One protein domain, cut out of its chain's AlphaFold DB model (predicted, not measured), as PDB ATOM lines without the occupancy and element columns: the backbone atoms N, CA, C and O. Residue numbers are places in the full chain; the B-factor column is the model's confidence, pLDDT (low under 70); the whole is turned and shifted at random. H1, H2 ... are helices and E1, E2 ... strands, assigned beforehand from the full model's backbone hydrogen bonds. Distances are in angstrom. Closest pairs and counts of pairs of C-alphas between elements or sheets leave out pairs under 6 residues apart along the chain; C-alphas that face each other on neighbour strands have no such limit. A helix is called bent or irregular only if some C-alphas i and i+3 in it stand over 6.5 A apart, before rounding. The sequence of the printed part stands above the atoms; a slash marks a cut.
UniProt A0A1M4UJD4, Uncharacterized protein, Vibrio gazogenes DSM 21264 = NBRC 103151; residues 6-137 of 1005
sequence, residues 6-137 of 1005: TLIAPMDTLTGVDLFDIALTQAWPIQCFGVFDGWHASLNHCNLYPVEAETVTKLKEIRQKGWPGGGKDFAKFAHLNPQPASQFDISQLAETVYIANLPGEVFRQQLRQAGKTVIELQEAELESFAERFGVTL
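AT A GLANCE: This is residues 6 to 137 of the 1005 residues of an uncharacterized protein of Vibrio gazogenes DSM 21264 = NBRC 103151 (UniProt A0A1M4UJD4). A strongly twisted sheet of five strands makes the core, with H1 and H6 side by side over one face and H5 over the E5 edge of the other face. From E3 at the opposite edge the printed part runs out into H2, which packs on H1, then through the short H3 and H4, and residues 78 to 95 bring it back to the sheet as a long stretch with no named element. The longest dimension runs from the H2 end to H5. The printed part has 132 residues, with six named helices and five named strands in the order E1 H1 E2 E3 H2 H3 H4 E4 H5 E5 H6; the sheet is mixed, in the order E3 E2 E1 E4 E5, and the class is mixed, helices and strands. The whole is compact, with a radius of gyration of the C-alphas of 14.2 A and spans of 41 by 35 by 25 A.

IN THESE COORDINATES: E1 is residues 6 to 10, 13.5 A long, and begins at C-alpha 6 at (109.813, 84.594, 95.548). H1 is residues 14 to 25, 16.0 A, and E2 is residues 30 to 35, 16.2 A. E3 is residues 48 to 50. H2, the longest helix, is residues 53 to 65, 18.5 A, and ends at C-alpha 65 at (92.643, 61.454, 99.560). H3 is residues 68 to 71 and is only just irregular, with C-alphas 68 and 71 6.9 A apart; H4 is residues 74 to 77. E4 is residues 96 to 100, 13.4 A; H5 is residues 105 to 113, 12.1 A; E5 is residues 117 to 121, 12.8 A. H6 is residues 125 to 132, 10.4 A, and ends at C-alpha 132 at (99.950, 91.715, 101.077).

HOW THE PARTS SIT: E1 is parallel to E2 at 27 degrees, with N 33 and O 7 at 2.8 A, and parallel to E4 at 14 degrees, with N 8 and O 98 at 2.8 A. E4 and E5 are parallel at 24 degrees, with N 97 and O 117 at 2.8 A. E2 and E3 form a hairpin, antiparallel at 134 degrees, with N 34 and O 49 at 2.7 A. E1, H1, E2 and E4, H5, E5 are strand-helix-strand units, two parallel neighbour strands with a helix between, each with a right-handed crossover. H1 is on the sheet at a height of 8.9 A, along the strands, and the C-alphas of Ala 9 and Gly 16 are its closest to E1, 5.2 A apart. H6 is on the same face at 9.6 A and touches H1 at a shallow tilt of 25 degrees, the same way; their closest C-alphas, of Leu 19 and Leu 126, are 6.1 A apart. H5 is on the opposite face, over E5, at 10.1 A; its closest C-alphas to E5 are those of Arg 112 and Val 118, 6.7 A apart. H2 is not on the sheet but touches H1 at a steep tilt of 39 degrees, opposite ways, with the C-alphas of Leu 24 and Ala 53 closest at 6.1 A. H2 and H3 are close but not clearly touching, with the C-alphas of Ile 62 and Pro 68 8.0 A apart; H3 and H4 meet only through their link. In H1, H2, H5 and H6 every O i to N i+4 pair is within hydrogen-bond range; H3 and H4 are too short for such a pair.

THE WHOLE: The two C-alphas farthest apart, of Lys 65 and Gln 113, are 42.3 A apart. The printed part has no cut. The links E2 to E3, 12 residues, and H4 to E4, 18 residues, are long; the others are tight. The mean pLDDT of the printed part is 78.2, and 39 residues are under 70: 12 to 15, 36 to 41, 62 to 87 and 122 to 124.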
ATOM      1  N   THR A   6     109.644  86.018  95.252       95.06
ATOM      2  CA  THR A   6     109.813  84.594  95.548       95.06
ATOM      3  C   THR A   6     109.004  84.277  96.800       95.06
ATOM      4  O   THR A   6     109.069  85.052  97.748       95.06
ATOM      5  N   LEU A   7     108.286  83.160  96.829       93.94
ATOM      6  CA  LEU A   7     107.766  82.553  98.054       93.94
ATOM      7  C   LEU A   7     108.580  81.290  98.352       93.94
ATOM      8  O   LEU A   7     108.687  80.427  97.483       93.94
ATOM      9  N   ILE A   8     109.115  81.174  99.566       93.31
ATOM     10  CA  ILE A   8     109.723  79.948 100.089       93.31
ATOM     11  C   ILE A   8     108.872  79.446 101.260       93.31
ATOM     12  O   ILE A   8     108.700  80.167 102.245       93.31
ATOM     13  N   ALA A   9     108.331  78.231 101.151       88.25
ATOM     14  CA  ALA A   9     107.462  77.628 102.166       88.25
ATOM     15  C   ALA A   9     107.646  76.091 102.241       88.25
ATOM     16  O   ALA A   9     108.125  75.481 101.280       88.25
ATOM     17  N   PRO A  10     107.297  75.435 103.362       81.94
ATOM     18  CA  PRO A  10     107.383  73.977 103.481       81.94
ATOM     19  C   PRO A  10     106.257  73.280 102.689       81.94
ATOM     20  O   PRO A  10     105.079  73.587 102.881       81.94
ATOM     21  N   MET A  11     106.602  72.353 101.782       76.88
ATOM     22  CA  MET A  11     105.644  71.703 100.849       76.88
ATOM     23  C   MET A  11     104.697  70.696 101.505       76.88
ATOM     24  O   MET A  11     103.670  70.330 100.934       76.88
ATOM     25  N   ASP A  12     105.083  70.232 102.680       64.50
ATOM     26  CA  ASP A  12     104.498  69.153 103.468       64.50
ATOM     27  C   ASP A  12     103.513  69.668 104.536       64.50
ATOM     28  O   ASP A  12     102.833  68.880 105.192       64.50
ATOM     29  N   THR A  13     103.353  70.991 104.656       64.75
ATOM     30  CA  THR A  13     102.363  71.631 105.539       64.75
ATOM     31  C   THR A  13     101.150  72.138 104.759       64.75
ATOM     32  O   THR A  13     101.261  72.598 103.622       64.75
ATOM     33  N   LEU A  14      99.965  72.135 105.381       62.47
ATOM     34  CA  LEU A  14      98.770  72.701 104.738       62.47
ATOM     35  C   LEU A  14      98.879  74.202 104.494       62.47
ATOM     36  O   LEU A  14      98.398  74.681 103.471       62.47
ATOM     37  N   THR A  15      99.502  74.929 105.421       68.88
ATOM     38  CA  THR A  15      99.734  76.369 105.301       68.88
ATOM     39  C   THR A  15     100.629  76.654 104.101       68.88
ATOM     40  O   THR A  15     100.283  77.506 103.292       68.88
ATOM     41  N   GLY A  16     101.699  75.877 103.902       76.69
ATOM     42  CA  GLY A  16     102.538  75.945 102.706       76.69
ATOM     43  C   GLY A  16     101.778  75.624 101.418       76.69
ATOM     44  O   GLY A  16     101.847  76.398 100.469       76.69
ATOM     45  N   VAL A  17     100.980  74.547 101.386       79.38
ATOM     46  CA  VAL A  17     100.149  74.206 100.211       79.38
ATOM     47  C   VAL A  17      99.129  75.306  99.885       79.38
ATOM     48  O   VAL A  17      98.950  75.632  98.713       79.38
ATOM     49  N   ASP A  18      98.482  75.909 100.886       82.12
ATOM     50  CA  ASP A  18      97.558  77.031 100.671       82.12
ATOM     51  C   ASP A  18      98.292  78.331 100.277       82.12
ATOM     52  O   ASP A  18      97.780  79.088  99.455       82.12
ATOM     53  N   LEU A  19      99.496  78.589 100.804       84.31
ATOM     54  CA  LEU A  19     100.344  79.717 100.394       84.31
ATOM     55  C   LEU A  19     100.778  79.577  98.928       84.31
ATOM     56  O   LEU A  19     100.684  80.541  98.169       84.31
ATOM     57  N   PHE A  20     101.195  78.380  98.505       88.44
ATOM     58  CA  PHE A  20     101.514  78.099  97.103       88.44
ATOM     59  C   PHE A  20     100.280  78.183  96.200       88.44
ATOM     60  O   PHE A  20     100.382  78.683  95.083       88.44
ATOM     61  N   ASP A  21      99.111  77.757  96.681       86.69
ATOM     62  CA  ASP A  21      97.847  77.931  95.964       86.69
ATOM     63  C   ASP A  21      97.527  79.412  95.727       86.69
ATOM     64  O   ASP A  21      97.272  79.817  94.594       86.69
ATOM     65  N   ILE A  22      97.611  80.247  96.765       86.12
ATOM     66  CA  ILE A  22      97.422  81.701  96.640       86.12
ATOM     67  C   ILE A  22      98.472  82.308  95.704       86.12
ATOM     68  O   ILE A  22      98.140  83.156  94.876       86.12
ATOM     69  N   ALA A  23      99.728  81.873  95.797       88.50
ATOM     70  CA  ALA A  23     100.809  82.411  94.980       88.50
ATOM     71  C   ALA A  23     100.681  82.066  93.485       88.50
ATOM     72  O   ALA A  23     101.033  82.895  92.648       88.50
ATOM     73  N   LEU A  24     100.178  80.871  93.148       86.50
ATOM     74  CA  LEU A  24     100.122  80.360  91.770       86.50
ATOM     75  C   LEU A  24      98.755  80.524  91.085       86.50
ATOM     76  O   LEU A  24      98.689  80.470  89.858       86.50
ATOM     77  N   THR A  25      97.665  80.734  91.831       81.62
ATOM     78  CA  THR A  25      96.330  80.998  91.243       81.62
ATOM     79  C   THR A  25      96.114  82.456  90.837       81.62
ATOM     80  O   THR A  25      95.145  82.763  90.141       81.62
ATOM     81  N   GLN A  26      96.992  83.365  91.259       76.56
ATOM     82  CA  GLN A  26      96.848  84.805  91.056       76.56
ATOM     83  C   GLN A  26      97.710  85.322  89.899       76.56
ATOM     84  O   GLN A  26      98.739  84.751  89.554       76.56
ATOM     85  N   ALA A  27      97.342  86.477  89.335       77.38
ATOM     86  CA  ALA A  27      98.075  87.117  88.234       77.38
ATOM     87  C   ALA A  27      99.431  87.751  88.643       77.38
ATOM     88  O   ALA A  27     100.005  88.548  87.895       77.38
ATOM     89  N   TRP A  28      99.943  87.436  89.837       82.12
ATOM     90  CA  TRP A  28     101.199  87.965  90.359       82.12
ATOM     91  C   TRP A  28     102.394  87.142  89.844       82.12
ATOM     92  O   TRP A  28     102.347  85.916  89.865       82.12
ATOM     93  N   PRO A  29     103.508  87.773  89.425       88.12
ATOM     94  CA  PRO A  29     104.705  87.056  88.990       88.12
ATOM     95  C   PRO A  29     105.523  86.600  90.213       88.12
ATOM     96  O   PRO A  29     106.578  87.173  90.518       88.12
ATOM     97  N   ILE A  30     104.992  85.608  90.933       91.69
ATOM     98  CA  ILE A  30     105.609  84.958  92.095       91.69
ATOM     99  C   ILE A  30     106.208  83.625  91.647       91.69
ATOM    100  O   ILE A  30     105.517  82.805  91.051       91.69
ATOM    101  N   GLN A  31     107.488  83.401  91.942       93.62
ATOM    102  CA  GLN A  31     108.090  82.072  91.832       93.62
ATOM    103  C   GLN A  31     108.041  81.366  93.189       93.62
ATOM    104  O   GLN A  31     108.347  81.969  94.220       93.62
ATOM    105  N   CYS A  32     107.651  80.098  93.190       93.19
ATOM    106  CA  CYS A  32     107.433  79.327  94.405       93.19
ATOM    107  C   CYS A  32     108.532  78.282  94.575       93.19
ATOM    108  O   CYS A  32     108.786  77.494  93.662       93.19
ATOM    109  N   PHE A  33     109.154  78.261  95.751       92.06
ATOM    110  CA  PHE A  33     110.099  77.230  96.154       92.06
ATOM    111  C   PHE A  33     109.630  76.533  97.419       92.06
ATOM    112  O   PHE A  33     109.248  77.145  98.414       92.06
ATOM    113  N   GLY A  34     109.679  75.221  97.343       87.38
ATOM    114  CA  GLY A  34     109.352  74.288  98.379       87.38
ATOM    115  C   GLY A  34     110.580  73.825  99.129       87.38
ATOM    116  O   GLY A  34     111.654  73.668  98.543       87.38
ATOM    117  N   VAL A  35     110.391  73.557 100.412       84.25
ATOM    118  CA  VAL A  35     111.351  72.825 101.235       84.25
ATOM    119  C   VAL A  35     110.714  71.499 101.638       84.25
ATOM    120  O   VAL A  35     109.545  71.483 102.023       84.25
ATOM    121  N   PHE A  36     111.479  70.412 101.523       69.38
ATOM    122  CA  PHE A  36     111.146  69.096 102.071       69.38
ATOM    123  C   PHE A  36     112.076  68.804 103.250       69.38
ATOM    124  O   PHE A  36     113.288  68.733 103.041       69.38
ATOM    125  N   ASP A  37     111.501  68.616 104.438       59.16
ATOM    126  CA  ASP A  37     112.001  67.726 105.511       59.16
ATOM    127  C   ASP A  37     110.936  67.568 106.623       59.16
ATOM    128  O   ASP A  37     111.241  67.465 107.815       59.16
ATOM    129  N   GLY A  38     109.651  67.682 106.256       59.09
ATOM    130  CA  GLY A  38     108.555  67.819 107.203       59.09
ATOM    131  C   GLY A  38     108.824  68.929 108.216       59.09
ATOM    132  O   GLY A  38     109.056  70.093 107.900       59.09
ATOM    133  N   TRP A  39     108.827  68.526 109.479       49.06
ATOM    134  CA  TRP A  39     108.866  69.405 110.645       49.06
ATOM    135  C   TRP A  39     110.296  69.797 111.053       49.06
ATOM    136  O   TRP A  39     110.489  70.538 112.017       49.06
ATOM    137  N   HIS A  40     111.301  69.299 110.325       51.75
ATOM    138  CA  HIS A  40     112.712  69.665 110.469       51.75
ATOM    139  C   HIS A  40     113.204  70.598 109.353       51.75
ATOM    140  O   HIS A  40     114.358  71.031 109.390       51.75
ATOM    141  N   ALA A  41     112.321  70.956 108.410       66.00
ATOM    142  CA  ALA A  41     112.628  71.787 107.255       66.00
ATOM    143  C   ALA A  41     113.323  73.095 107.669       66.00
ATOM    144  O   ALA A  41     112.737  73.980 108.290       66.00
ATOM    145  N   SER A  42     114.602  73.209 107.316       77.00
ATOM    146  CA  SER A  42     115.475  74.322 107.678       77.00
ATOM    147  C   SER A  42     116.217  74.807 106.445       77.00
ATOM    148  O   SER A  42     116.879  74.030 105.755       77.00
ATOM    149  N   LEU A  43     116.181  76.113 106.194       83.12
ATOM    150  CA  LEU A  43     116.870  76.741 105.061       83.12
ATOM    151  C   LEU A  43     118.396  76.562 105.124       83.12
ATOM    152  O   LEU A  43     119.078  76.741 104.121       83.12
ATOM    153  N   ASN A  44     118.941  76.205 106.292       81.12
ATOM    154  CA  ASN A  44     120.365  75.909 106.453       81.12
ATOM    155  C   ASN A  44     120.758  74.496 105.973       81.12
ATOM    156  O   ASN A  44     121.952  74.235 105.819       81.12
ATOM    157  N   HIS A  45     119.802  73.569 105.822       77.19
ATOM    158  CA  HIS A  45     120.081  72.130 105.666       77.19
ATOM    159  C   HIS A  45     119.294  71.445 104.540       77.19
ATOM    160  O   HIS A  45     119.716  70.394 104.063       77.19
ATOM    161  N   CYS A  46     118.187  72.033 104.093       76.94
ATOM    162  CA  CYS A  46     117.298  71.440 103.101       76.94
ATOM    163  C   CYS A  46     117.502  72.057 101.710       76.94
ATOM    164  O   CYS A  46     117.810  73.241 101.570       76.94
ATOM    165  N   ASN A  47     117.280  71.261 100.663       84.00
ATOM    166  CA  ASN A  47     117.285  71.762  99.288       84.00
ATOM    167  C   ASN A  47     116.007  72.566  98.995       84.00
ATOM    168  O   ASN A  47     114.942  72.269  99.539       84.00
ATOM    169  N   LEU A  48     116.107  73.541  98.086       86.88
ATOM    170  CA  LEU A  48     114.946  74.211  97.501       86.88
ATOM    171  C   LEU A  48     114.482  73.468  96.243       86.88
ATOM    172  O   LEU A  48     115.294  73.090  95.395       86.88
ATOM    173  N   TYR A  49     113.168  73.301  96.112       87.69
ATOM    174  CA  TYR A  49     112.516  72.610  95.001       87.69
ATOM    175  C   TYR A  49     111.523  73.563  94.330       87.69
ATOM    176  O   TYR A  49     110.705  74.144  95.038       87.69
ATOM    177  N   PRO A  50     111.544  73.767  93.003       89.12
ATOM    178  CA  PRO A  50     110.543  74.608  92.347       89.12
ATOM    179  C   PRO A  50     109.139  74.007  92.522       89.12
ATOM    180  O   PRO A  50     108.953  72.796  92.408       89.12
ATOM    181  N   VAL A  51     108.144  74.844  92.814       88.19
ATOM    182  CA  VAL A  51     106.746  74.425  93.001       88.19
ATOM    183  C   VAL A  51     105.899  75.016  91.884       88.19
ATOM    184  O   VAL A  51     105.662  76.223  91.838       88.19
ATOM    185  N   GLU A  52     105.439  74.152  90.986       90.44
ATOM    186  CA  GLU A  52     104.579  74.520  89.862       90.44
ATOM    187  C   GLU A  52     103.096  74.271  90.181       90.44
ATOM    188  O   GLU A  52     102.743  73.571  91.135       90.44
ATOM    189  N   ALA A  53     102.194  74.835  89.370       87.44
ATOM    190  CA  ALA A  53     100.750  74.730  89.602       87.44
ATOM    191  C   ALA A  53     100.240  73.275  89.534       87.44
ATOM    192  O   ALA A  53      99.323  72.898  90.267       87.44
ATOM    193  N   GLU A  54     100.867  72.431  88.706       87.56
ATOM    194  CA  GLU A  54     100.589  70.991  88.664       87.56
ATOM    195  C   GLU A  54     101.005  70.301  89.976       87.56
ATOM    196  O   GLU A  54     100.256  69.480  90.507       87.56
ATOM    197  N   THR A  55     102.147  70.687  90.555       84.56
ATOM    198  CA  THR A  55     102.629  70.186  91.852       84.56
ATOM    199  C   THR A  55     101.652  70.543  92.974       84.56
ATOM    200  O   THR A  55     101.272  69.665  93.746       84.56
ATOM    201  N   VAL A  56     101.157  71.787  93.031       83.25
ATOM    202  CA  VAL A  56     100.133  72.192  94.020       83.25
ATOM    203  C   VAL A  56      98.808  71.464  93.806       83.25
ATOM    204  O   VAL A  56      98.176  71.048  94.775       83.25
ATOM    205  N   THR A  57      98.395  71.253  92.554       84.31
ATOM    206  CA  THR A  57      97.168  70.501  92.241       84.31
ATOM    207  C   THR A  57      97.276  69.054  92.726       84.31
ATOM    208  O   THR A  57      96.382  68.576  93.423       84.31
ATOM    209  N   LYS A  58      98.413  68.388  92.479       82.94
ATOM    210  CA  LYS A  58      98.689  67.047  93.019       82.94
ATOM    211  C   LYS A  58      98.687  67.045  94.547       82.94
ATOM    212  O   LYS A  58      98.006  66.210  95.135       82.94
ATOM    213  N   LEU A  59      99.369  67.992  95.201       76.56
ATOM    214  CA  LEU A  59      99.376  68.118  96.670       76.56
ATOM    215  C   LEU A  59      97.959  68.314  97.241       76.56
ATOM    216  O   LEU A  59      97.630  67.739  98.279       76.56
ATOM    217  N   LYS A  60      97.085  69.050  96.543       78.38
ATOM    218  CA  LYS A  60      95.659  69.181  96.886       78.38
ATOM    219  C   LYS A  60      94.870  67.883  96.710       78.38
ATOM    220  O   LYS A  60      94.060  67.567  97.577       78.38
ATOM    221  N   GLU A  61      95.097  67.126  95.639       78.88
ATOM    222  CA  GLU A  61      94.458  65.817  95.450       78.88
ATOM    223  C   GLU A  61      94.908  64.792  96.497       78.88
ATOM    224  O   GLU A  61      94.087  64.035  97.011       78.88
ATOM    225  N   ILE A  62      96.200  64.775  96.833       69.44
ATOM    226  CA  ILE A  62      96.768  63.932  97.897       69.44
ATOM    227  C   ILE A  62      96.118  64.305  99.232       69.44
ATOM    228  O   ILE A  62      95.576  63.446  99.921       69.44
ATOM    229  N   ARG A  63      96.051  65.603  99.548       63.38
ATOM    230  CA  ARG A  63      95.318  66.136 100.706       63.38
ATOM    231  C   ARG A  63      93.845  65.702 100.731       63.38
ATOM    232  O   ARG A  63      93.349  65.372 101.801       63.38
ATOM    233  N   GLN A  64      93.148  65.689  99.592       62.69
ATOM    234  CA  GLN A  64      91.750  65.230  99.492       62.69
ATOM    235  C   GLN A  64      91.583  63.714  99.674       62.69
ATOM    236  O   GLN A  64      90.486  63.274 100.011       62.69
ATOM    237  N   LYS A  65      92.633  62.923  99.433       67.06
ATOM    238  CA  LYS A  65      92.643  61.454  99.560       67.06
ATOM    239  C   LYS A  65      93.241  60.971 100.893       67.06
ATOM    240  O   LYS A  65      93.212  59.775 101.164       67.06
ATOM    241  N   GLY A  66      93.757  61.889 101.715       52.91
ATOM    242  CA  GLY A  66      94.590  61.581 102.876       52.91
ATOM    243  C   GLY A  66      96.044  61.303 102.476       52.91
ATOM    244  O   GLY A  66      96.323  60.758 101.408       52.91
ATOM    245  N   TRP A  67      96.995  61.689 103.331       57.25
ATOM    246  CA  TRP A  67      98.419  61.445 103.083       57.25
ATOM    247  C   TRP A  67      98.739  59.944 103.207       57.25
ATOM    248  O   TRP A  67      98.578  59.392 104.300       57.25
ATOM    249  N   PRO A  68      99.237  59.276 102.147       46.72
ATOM    250  CA  PRO A  68      99.648  57.878 102.238       46.72
ATOM    251  C   PRO A  68     100.749  57.705 103.293       46.72
ATOM    252  O   PRO A  68     101.714  58.469 103.322       46.72
ATOM    253  N   GLY A  69     100.606  56.711 104.174       52.69
ATOM    254  CA  GLY A  69     101.645  56.351 105.146       52.69
ATOM    255  C   GLY A  69     101.881  57.354 106.285       52.69
ATOM    256  O   GLY A  69     102.984  57.394 106.831       52.69
ATOM    257  N   GLY A  70     100.894  58.189 106.643       48.69
ATOM    258  CA  GLY A  70     100.953  59.022 107.858       48.69
ATOM    259  C   GLY A  70     102.121  60.017 107.893       48.69
ATOM    260  O   GLY A  70     102.693  60.266 108.952       48.69
ATOM    261  N   GLY A  71     102.530  60.529 106.729       50.00
ATOM    262  CA  GLY A  71     103.664  61.449 106.591       50.00
ATOM    263  C   GLY A  71     105.049  60.786 106.571       50.00
ATOM    264  O   GLY A  71     106.033  61.473 106.328       50.00
ATOM    265  N   LYS A  72     105.179  59.464 106.748       44.34
ATOM    266  CA  LYS A  72     106.492  58.790 106.632       44.34
ATOM    267  C   LYS A  72     106.954  58.598 105.182       44.34
ATOM    268  O   LYS A  72     108.136  58.389 104.935       44.34
ATOM    269  N   ASP A  73     106.039  58.713 104.222       52.47
ATOM    270  CA  ASP A  73     106.287  58.446 102.802       52.47
ATOM    271  C   ASP A  73     106.712  59.686 101.984       52.47
ATOM    272  O   ASP A  73     106.719  59.637 100.752       52.47
ATOM    273  N   PHE A  74     107.119  60.796 102.628       50.97
ATOM    274  CA  PHE A  74     107.553  62.019 101.924       50.97
ATOM    275  C   PHE A  74     108.676  61.777 100.897       50.97
ATOM    276  O   PHE A  74     108.695  62.411  99.840       50.97
ATOM    277  N   ALA A  75     109.535  60.779 101.127       51.56
ATOM    278  CA  ALA A  75     110.562  60.349 100.178       51.56
ATOM    279  C   ALA A  75     110.002  59.927  98.802       51.56
ATOM    280  O   ALA A  75     110.649  60.176  97.785       51.56
ATOM    281  N   LYS A  76     108.782  59.368  98.728       57.84
ATOM    282  CA  LYS A  76     108.141  58.995  97.450       57.84
ATOM    283  C   LYS A  76     107.711  60.213  96.622       57.84
ATOM    284  O   LYS A  76     107.559  60.103  95.406       57.84
ATOM    285  N   PHE A  77     107.565  61.387  97.240       58.38
ATOM    286  CA  PHE A  77     107.212  62.635  96.550       58.38
ATOM    287  C   PHE A  77     108.428  63.353  95.950       58.38
ATOM    288  O   PHE A  77     108.257  64.150  95.027       58.38
ATOM    289  N   ALA A  78     109.652  62.988  96.349       54.19
ATOM    290  CA  ALA A  78     110.878  63.424  95.671       54.19
ATOM    291  C   ALA A  78     110.950  62.958  94.199       54.19
ATOM    292  O   ALA A  78     111.770  63.458  93.436       54.19
ATOM    293  N   HIS A  79     110.087  62.022  93.786       59.72
ATOM    294  CA  HIS A  79     109.931  61.581  92.397       59.72
ATOM    295  C   HIS A  79     108.940  62.433  91.578       59.72
ATOM    296  O   HIS A  79     108.919  62.310  90.355       59.72
ATOM    297  N   LEU A  80     108.111  63.276  92.214       62.81
ATOM    298  CA  LEU A  80     107.145  64.140  91.514       62.81
ATOM    299  C   LEU A  80     107.749  65.452  91.002       62.81
ATOM    300  O   LEU A  80     107.126  66.102  90.166       62.81
ATOM    301  N   ASN A  81     108.926  65.837  91.496       60.34
ATOM    302  CA  ASN A  81     109.646  67.031  91.070       60.34
ATOM    303  C   ASN A  81     111.021  66.634  90.509       60.34
ATOM    304  O   ASN A  81     111.655  65.721  91.046       60.34
ATOM    305  N   PRO A  82     111.512  67.299  89.447       52.31
ATOM    306  CA  PRO A  82     112.864  67.073  88.954       52.31
ATOM    307  C   PRO A  82     113.889  67.448  90.033       52.31
ATOM    308  O   PRO A  82     113.601  68.245  90.921       52.31
ATOM    309  N   GLN A  83     115.065  66.821  89.932       59.53
ATOM    310  CA  GLN A  83     116.151  66.776  90.920       59.53
ATOM    311  C   GLN A  83     116.298  68.006  91.839       59.53
ATOM    312  O   GLN A  83     116.190  69.134  91.352       59.53
ATOM    313  N   PRO A  84     116.650  67.815  93.134       61.91
ATOM    314  CA  PRO A  84     116.999  68.935  94.006       61.91
ATOM    315  C   PRO A  84     118.024  69.824  93.308       61.91
ATOM    316  O   PRO A  84     118.962  69.310  92.687       61.91
ATOM    317  N   ALA A  85     117.849  71.141  93.419       58.00
ATOM    318  CA  ALA A  85     118.758  72.118  92.836       58.00
ATOM    319  C   ALA A  85     120.120  72.058  93.549       58.00
ATOM    320  O   ALA A  85     120.425  72.842  94.448       58.00
ATOM    321  N   SER A  86     120.931  71.072  93.168       50.06
ATOM    322  CA  SER A  86     122.289  70.885  93.656       50.06
ATOM    323  C   SER A  86     123.119  72.065  93.160       50.06
ATOM    324  O   SER A  86     123.427  72.170  91.978       50.06
ATOM    325  N   GLN A  87     123.422  72.978  94.089       61.03
ATOM    326  CA  GLN A  87     123.842  74.364  93.825       61.03
ATOM    327  C   GLN A  87     122.709  75.266  93.301       61.03
ATOM    328  O   GLN A  87     122.773  75.820  92.205       61.03
ATOM    329  N   PHE A  88     121.678  75.467  94.126       74.75
ATOM    330  CA  PHE A  88     120.699  76.531  93.922       74.75
ATOM    331  C   PHE A  88     121.375  77.910  93.992       74.75
ATOM    332  O   PHE A  88     121.866  78.326  95.044       74.75
ATOM    333  N   ASP A  89     121.402  78.629  92.871       85.81
ATOM    334  CA  ASP A  89     122.006  79.958  92.792       85.81
ATOM    335  C   ASP A  89     121.037  81.032  93.310       85.81
ATOM    336  O   ASP A  89     120.028  81.352  92.682       85.81
ATOM    337  N   ILE A  90     121.391  81.647  94.444       89.56
ATOM    338  CA  ILE A  90     120.653  82.756  95.067       89.56
ATOM    339  C   ILE A  90     120.438  83.924  94.085       89.56
ATOM    340  O   ILE A  90     119.455  84.660  94.225       89.56
ATOM    341  N   SER A  91     121.288  84.100  93.065       88.56
ATOM    342  CA  SER A  91     121.091  85.133  92.041       88.56
ATOM    343  C   SER A  91     119.735  84.997  91.329       88.56
ATOM    344  O   SER A  91     119.092  86.022  91.086       88.56
ATOM    345  N   GLN A  92     119.254  83.760  91.132       90.12
ATOM    346  CA  GLN A  92     117.992  83.406  90.465       90.12
ATOM    347  C   GLN A  92     116.743  83.746  91.296       90.12
ATOM    348  O   GLN A  92     115.624  83.752  90.779       90.12
ATOM    349  N   LEU A  93     116.902  84.065  92.584       92.50
ATOM    350  CA  LEU A  93     115.789  84.546  93.397       92.50
ATOM    351  C   LEU A  93     115.354  85.950  92.967       92.50
ATOM    352  O   LEU A  93     116.180  86.804  92.644       92.50
ATOM    353  N   ALA A  94     114.052  86.219  93.002       94.00
ATOM    354  CA  ALA A  94     113.533  87.559  92.779       94.00
ATOM    355  C   ALA A  94     114.045  88.535  93.854       94.00
ATOM    356  O   ALA A  94     114.457  88.124  94.939       94.00
ATOM    357  N   GLU A  95     114.005  89.834  93.558       95.00
ATOM    358  CA  GLU A  95     114.517  90.897  94.437       95.00
ATOM    359  C   GLU A  95     113.907  90.859  95.847       95.00
ATOM    360  O   GLU A  95     114.601  91.124  96.824       95.00
ATOM    361  N   THR A  96     112.630  90.483  95.962       95.69
ATOM    362  CA  THR A  96     111.950  90.257  97.243       95.69
ATOM    363  C   THR A  96     111.658  88.769  97.445       95.69
ATOM    364  O   THR A  96     111.098  88.113  96.563       95.69
ATOM    365  N   VAL A  97     112.004  88.244  98.620       95.56
ATOM    366  CA  VAL A  97     111.834  86.837  99.007       95.56
ATOM    367  C   VAL A  97     110.990  86.763 100.278       95.56
ATOM    368  O   VAL A  97     111.438  87.175 101.346       95.56
ATOM    369  N   TYR A  98     109.778  86.230 100.157       93.88
ATOM    370  CA  TYR A  98     108.913  85.869 101.274       93.88
ATOM    371  C   TYR A  98     109.297  84.490 101.803       93.88
ATOM    372  O   TYR A  98     109.480  83.561 101.015       93.88
ATOM    373  N   ILE A  99     109.397  84.350 103.122       91.62
ATOM    374  CA  ILE A  99     109.703  83.083 103.796       91.62
ATOM    375  C   ILE A  99     108.599  82.798 104.815       91.62
ATOM    376  O   ILE A  99     108.382  83.612 105.711       91.62
ATOM    377  N   ALA A 100     107.927  81.652 104.678       86.75
ATOM    378  CA  ALA A 100     106.946  81.142 105.639       86.75
ATOM    379  C   ALA A 100     107.605  80.122 106.577       86.75
ATOM    380  O   ALA A 100     108.174  79.144 106.091       86.75
ATOM    381  N   ASN A 101     107.558  80.388 107.885       72.94
ATOM    382  CA  ASN A 101     107.969  79.605 109.066       72.94
ATOM    383  C   ASN A 101     109.325  78.878 109.094       72.94
ATOM    384  O   ASN A 101     109.703  78.329 110.126       72.94
ATOM    385  N   LEU A 102     110.083  78.855 108.004       77.50
ATOM    386  CA  LEU A 102     111.267  78.015 107.891       77.50
ATOM    387  C   LEU A 102     112.437  78.605 108.700       77.50
ATOM    388  O   LEU A 102     112.909  79.702 108.364       77.50
ATOM    389  N   PRO A 103     112.948  77.918 109.743       74.75
ATOM    390  CA  PRO A 103     114.168  78.324 110.434       74.75
ATOM    391  C   PRO A 103     115.374  78.298 109.483       74.75
ATOM    392  O   PRO A 103     115.426  77.510 108.543       74.75
ATOM    393  N   GLY A 104     116.372  79.150 109.732       83.56
ATOM    394  CA  GLY A 104     117.639  79.109 108.994       83.56
ATOM    395  C   GLY A 104     118.282  80.474 108.781       83.56
ATOM    396  O   GLY A 104     118.287  81.012 107.676       83.56
ATOM    397  N   GLU A 105     118.841  81.050 109.847       84.75
ATOM    398  CA  GLU A 105     119.376  82.416 109.798       84.75
ATOM    399  C   GLU A 105     120.611  82.566 108.894       84.75
ATOM    400  O   GLU A 105     120.831  83.640 108.340       84.75
ATOM    401  N   VAL A 106     121.384  81.494 108.670       87.75
ATOM    402  CA  VAL A 106     122.551  81.530 107.772       87.75
ATOM    403  C   VAL A 106     122.093  81.758 106.333       87.75
ATOM    404  O   VAL A 106     122.604  82.656 105.666       87.75
ATOM    405  N   PHE A 107     121.074  81.024 105.875       89.00
ATOM    406  CA  PHE A 107     120.504  81.241 104.545       89.00
ATOM    407  C   PHE A 107     119.871  82.632 104.414       89.00
ATOM    408  O   PHE A 107     120.104  83.325 103.425       89.00
ATOM    409  N   ARG A 108     119.150  83.119 105.435       91.62
ATOM    410  CA  ARG A 108     118.599  84.492 105.423       91.62
ATOM    411  C   ARG A 108     119.691  85.559 105.339       91.62
ATOM    412  O   ARG A 108     119.524  86.540 104.616       91.62
ATOM    413  N   GLN A 109     120.820  85.370 106.021       91.50
ATOM    414  CA  GLN A 109     121.983  86.246 105.875       91.50
ATOM    415  C   GLN A 109     122.586  86.171 104.467       91.50
ATOM    416  O   GLN A 109     122.885  87.221 103.906       91.50
ATOM    417  N   GLN A 110     122.687  84.986 103.858       91.44
ATOM    418  CA  GLN A 110     123.144  84.830 102.468       91.44
ATOM    419  C   GLN A 110     122.215  85.540 101.466       91.44
ATOM    420  O   GLN A 110     122.699  86.248 100.584       91.44
ATOM    421  N   LEU A 111     120.888  85.441 101.634       93.56
ATOM    422  CA  LEU A 111     119.913  86.193 100.829       93.56
ATOM    423  C   LEU A 111     120.124  87.711 100.946       93.56
ATOM    424  O   LEU A 111     120.209  88.405  99.932       93.56
ATOM    425  N   ARG A 112     120.251  88.223 102.179       95.38
ATOM    426  CA  ARG A 112     120.490  89.653 102.447       95.38
ATOM    427  C   ARG A 112     121.840  90.117 101.872       95.38
ATOM    428  O   ARG A 112     121.910  91.194 101.287       95.38
ATOM    429  N   GLN A 113     122.892  89.298 101.969       94.94
ATOM    430  CA  GLN A 113     124.213  89.560 101.371       94.94
ATOM    431  C   GLN A 113     124.174  89.583  99.836       94.94
ATOM    432  O   GLN A 113     124.862  90.393  99.221       94.94
ATOM    433  N   ALA A 114     123.325  88.760  99.213       94.62
ATOM    434  CA  ALA A 114     123.060  88.776  97.774       94.62
ATOM    435  C   ALA A 114     122.111  89.912  97.324       94.62
ATOM    436  O   ALA A 114     121.592  89.881  96.205       94.62
ATOM    437  N   GLY A 115     121.851  90.900  98.190       95.62
ATOM    438  CA  GLY A 115     121.018  92.066  97.895       95.62
ATOM    439  C   GLY A 115     119.515  91.784  97.828       95.62
ATOM    440  O   GLY A 115     118.774  92.617  97.310       95.62
ATOM    441  N   LYS A 116     119.043  90.628  98.317       96.00
ATOM    442  CA  LYS A 116     117.614  90.286  98.323       96.00
ATOM    443  C   LYS A 116     116.920  90.873  99.556       96.00
ATOM    444  O   LYS A 116     117.413  90.759 100.681       96.00
ATOM    445  N   THR A 117     115.734  91.440  99.360       96.31
ATOM    446  CA  THR A 117     114.846  91.879 100.444       96.31
ATOM    447  C   THR A 117     114.107  90.668 101.006       96.31
ATOM    448  O   THR A 117     113.186  90.151 100.377       96.31
ATOM    449  N   VAL A 118     114.516  90.199 102.184       94.44
ATOM    450  CA  VAL A 118     113.869  89.072 102.873       94.44
ATOM    451  C   VAL A 118     112.707  89.583 103.721       94.44
ATOM    452  O   VAL A 118     112.918  90.407 104.610       94.44
ATOM    453  N   ILE A 119     111.503  89.076 103.462       92.62
ATOM    454  CA  ILE A 119     110.295  89.339 104.249       92.62
ATOM    455  C   ILE A 119     109.884  88.033 104.928       92.62
ATOM    456  O   ILE A 119     109.546  87.053 104.269       92.62
ATOM    457  N   GLU A 120     109.911  88.015 106.253       88.31
ATOM    458  CA  GLU A 120     109.405  86.886 107.030       88.31
ATOM    459  C   GLU A 120     107.891  87.034 107.194       88.31
ATOM    460  O   GLU A 120     107.403  88.073 107.645       88.31
ATOM    461  N   LEU A 121     107.147  86.000 106.809       83.69
ATOM    462  CA  LEU A 121     105.726  85.882 107.103       83.69
ATOM    463  C   LEU A 121     105.611  85.380 108.547       83.69
ATOM    464  O   LEU A 121     105.591  84.181 108.787       83.69
ATOM    465  N   GLN A 122     105.627  86.294 109.517       66.88
ATOM    466  CA  GLN A 122     105.397  85.969 110.931       66.88
ATOM    467  C   GLN A 122     103.903  86.076 111.280       66.88
ATOM    468  O   GLN A 122     103.194  86.796 110.591       66.88
ATOM    469  N   GLU A 123     103.467  85.365 112.334       60.22
ATOM    470  CA  GLU A 123     102.106  85.328 112.927       60.22
ATOM    471  C   GLU A 123     100.932  85.453 111.912       60.22
ATOM    472  O   GLU A 123     100.586  86.542 111.478       60.22
ATOM    473  N   ALA A 124     100.232  84.342 111.618       65.50
ATOM    474  CA  ALA A 124      99.136  84.262 110.626       65.50
ATOM    475  C   ALA A 124      99.573  84.342 109.150       65.50
ATOM    476  O   ALA A 124      98.934  84.996 108.329       65.50
ATOM    477  N   GLU A 125     100.623  83.605 108.789       75.44
ATOM    478  CA  GLU A 125     101.297  83.633 107.478       75.44
ATOM    479  C   GLU A 125     100.354  83.691 106.266       75.44
ATOM    480  O   GLU A 125     100.597  84.445 105.327       75.44
ATOM    481  N   LEU A 126      99.265  82.915 106.297       81.12
ATOM    482  CA  LEU A 126      98.283  82.833 105.217       81.12
ATOM    483  C   LEU A 126      97.428  84.108 105.085       81.12
ATOM    484  O   LEU A 126      97.134  84.522 103.968       81.12
ATOM    485  N   GLU A 127      97.069  84.753 106.199       80.88
ATOM    486  CA  GLU A 127      96.406  86.067 106.211       80.88
ATOM    487  C   GLU A 127      97.384  87.173 105.810       80.88
ATOM    488  O   GLU A 127      97.074  87.942 104.903       80.88
ATOM    489  N   SER A 128      98.580  87.217 106.405       82.25
ATOM    490  CA  SER A 128      99.588  88.241 106.095       82.25
ATOM    491  C   SER A 128     100.027  88.199 104.630       82.25
ATOM    492  O   SER A 128     100.218  89.245 104.010       82.25
ATOM    493  N   PHE A 129     100.161  87.004 104.046       88.31
ATOM    494  CA  PHE A 129     100.448  86.840 102.621       88.31
ATOM    495  C   PHE A 129      99.256  87.267 101.756       88.31
ATOM    496  O   PHE A 129      99.431  88.021 100.797       88.31
ATOM    497  N   ALA A 130      98.037  86.848 102.105       87.56
ATOM    498  CA  ALA A 130      96.839  87.198 101.350       87.56
ATOM    499  C   ALA A 130      96.555  88.711 101.360       87.56
ATOM    500  O   ALA A 130      96.352  89.292 100.294       87.56
ATOM    501  N   GLU A 131      96.648  89.373 102.518       86.50
ATOM    502  CA  GLU A 131      96.534  90.832 102.649       86.50
ATOM    503  C   GLU A 131      97.575  91.548 101.776       86.50
ATOM    504  O   GLU A 131      97.229  92.436 100.992       86.50
ATOM    505  N   ARG A 132      98.842  91.111 101.835       88.25
ATOM    506  CA  ARG A 132      99.950  91.715 101.077       88.25
ATOM    507  C   ARG A 132      99.736  91.691  99.561       88.25
ATOM    508  O   ARG A 132     100.209  92.595  98.870       88.25
ATOM    509  N   PHE A 133      99.038  90.675  99.059       89.50
ATOM    510  CA  PHE A 133      98.739  90.482  97.638       89.50
ATOM    511  C   PHE A 133      97.286  90.819  97.254       89.50
ATOM    512  O   PHE A 133      96.898  90.601  96.104       89.50
ATOM    513  N   GLY A 134      96.493  91.381  98.177       87.94
ATOM    514  CA  GLY A 134      95.101  91.780  97.937       87.94
ATOM    515  C   GLY A 134      94.148  90.610  97.662       87.94
ATOM    516  O   GLY A 134      93.173  90.774  96.930       87.94
ATOM    517  N   VAL A 135      94.445  89.427  98.201       89.62
ATOM    518  CA  VAL A 135      93.690  88.189  97.979       89.62
ATOM    519  C   VAL A 135      92.710  87.958  99.124       89.62
ATOM    520  O   VAL A 135      93.090  87.948 100.291       89.62
ATOM    521  N   THR A 136      91.444  87.698  98.803       86.31
ATOM    522  CA  THR A 136      90.469  87.224  99.792       86.31
ATOM    523  C   THR A 136      90.642  85.721  99.995       86.31
ATOM    524  O   THR A 136      90.447  84.947  99.058       86.31
ATOM    525  N   LEU A 137      90.971  85.296 101.218       82.12
ATOM    526  CA  LEU A 137      90.979  83.878 101.585       82.12
ATOM    527  C   LEU A 137      89.580  83.275 101.412       82.12
ATOM    528  O   LEU A 137      88.586  83.867 101.834       82.12
TER     529      LEU A 137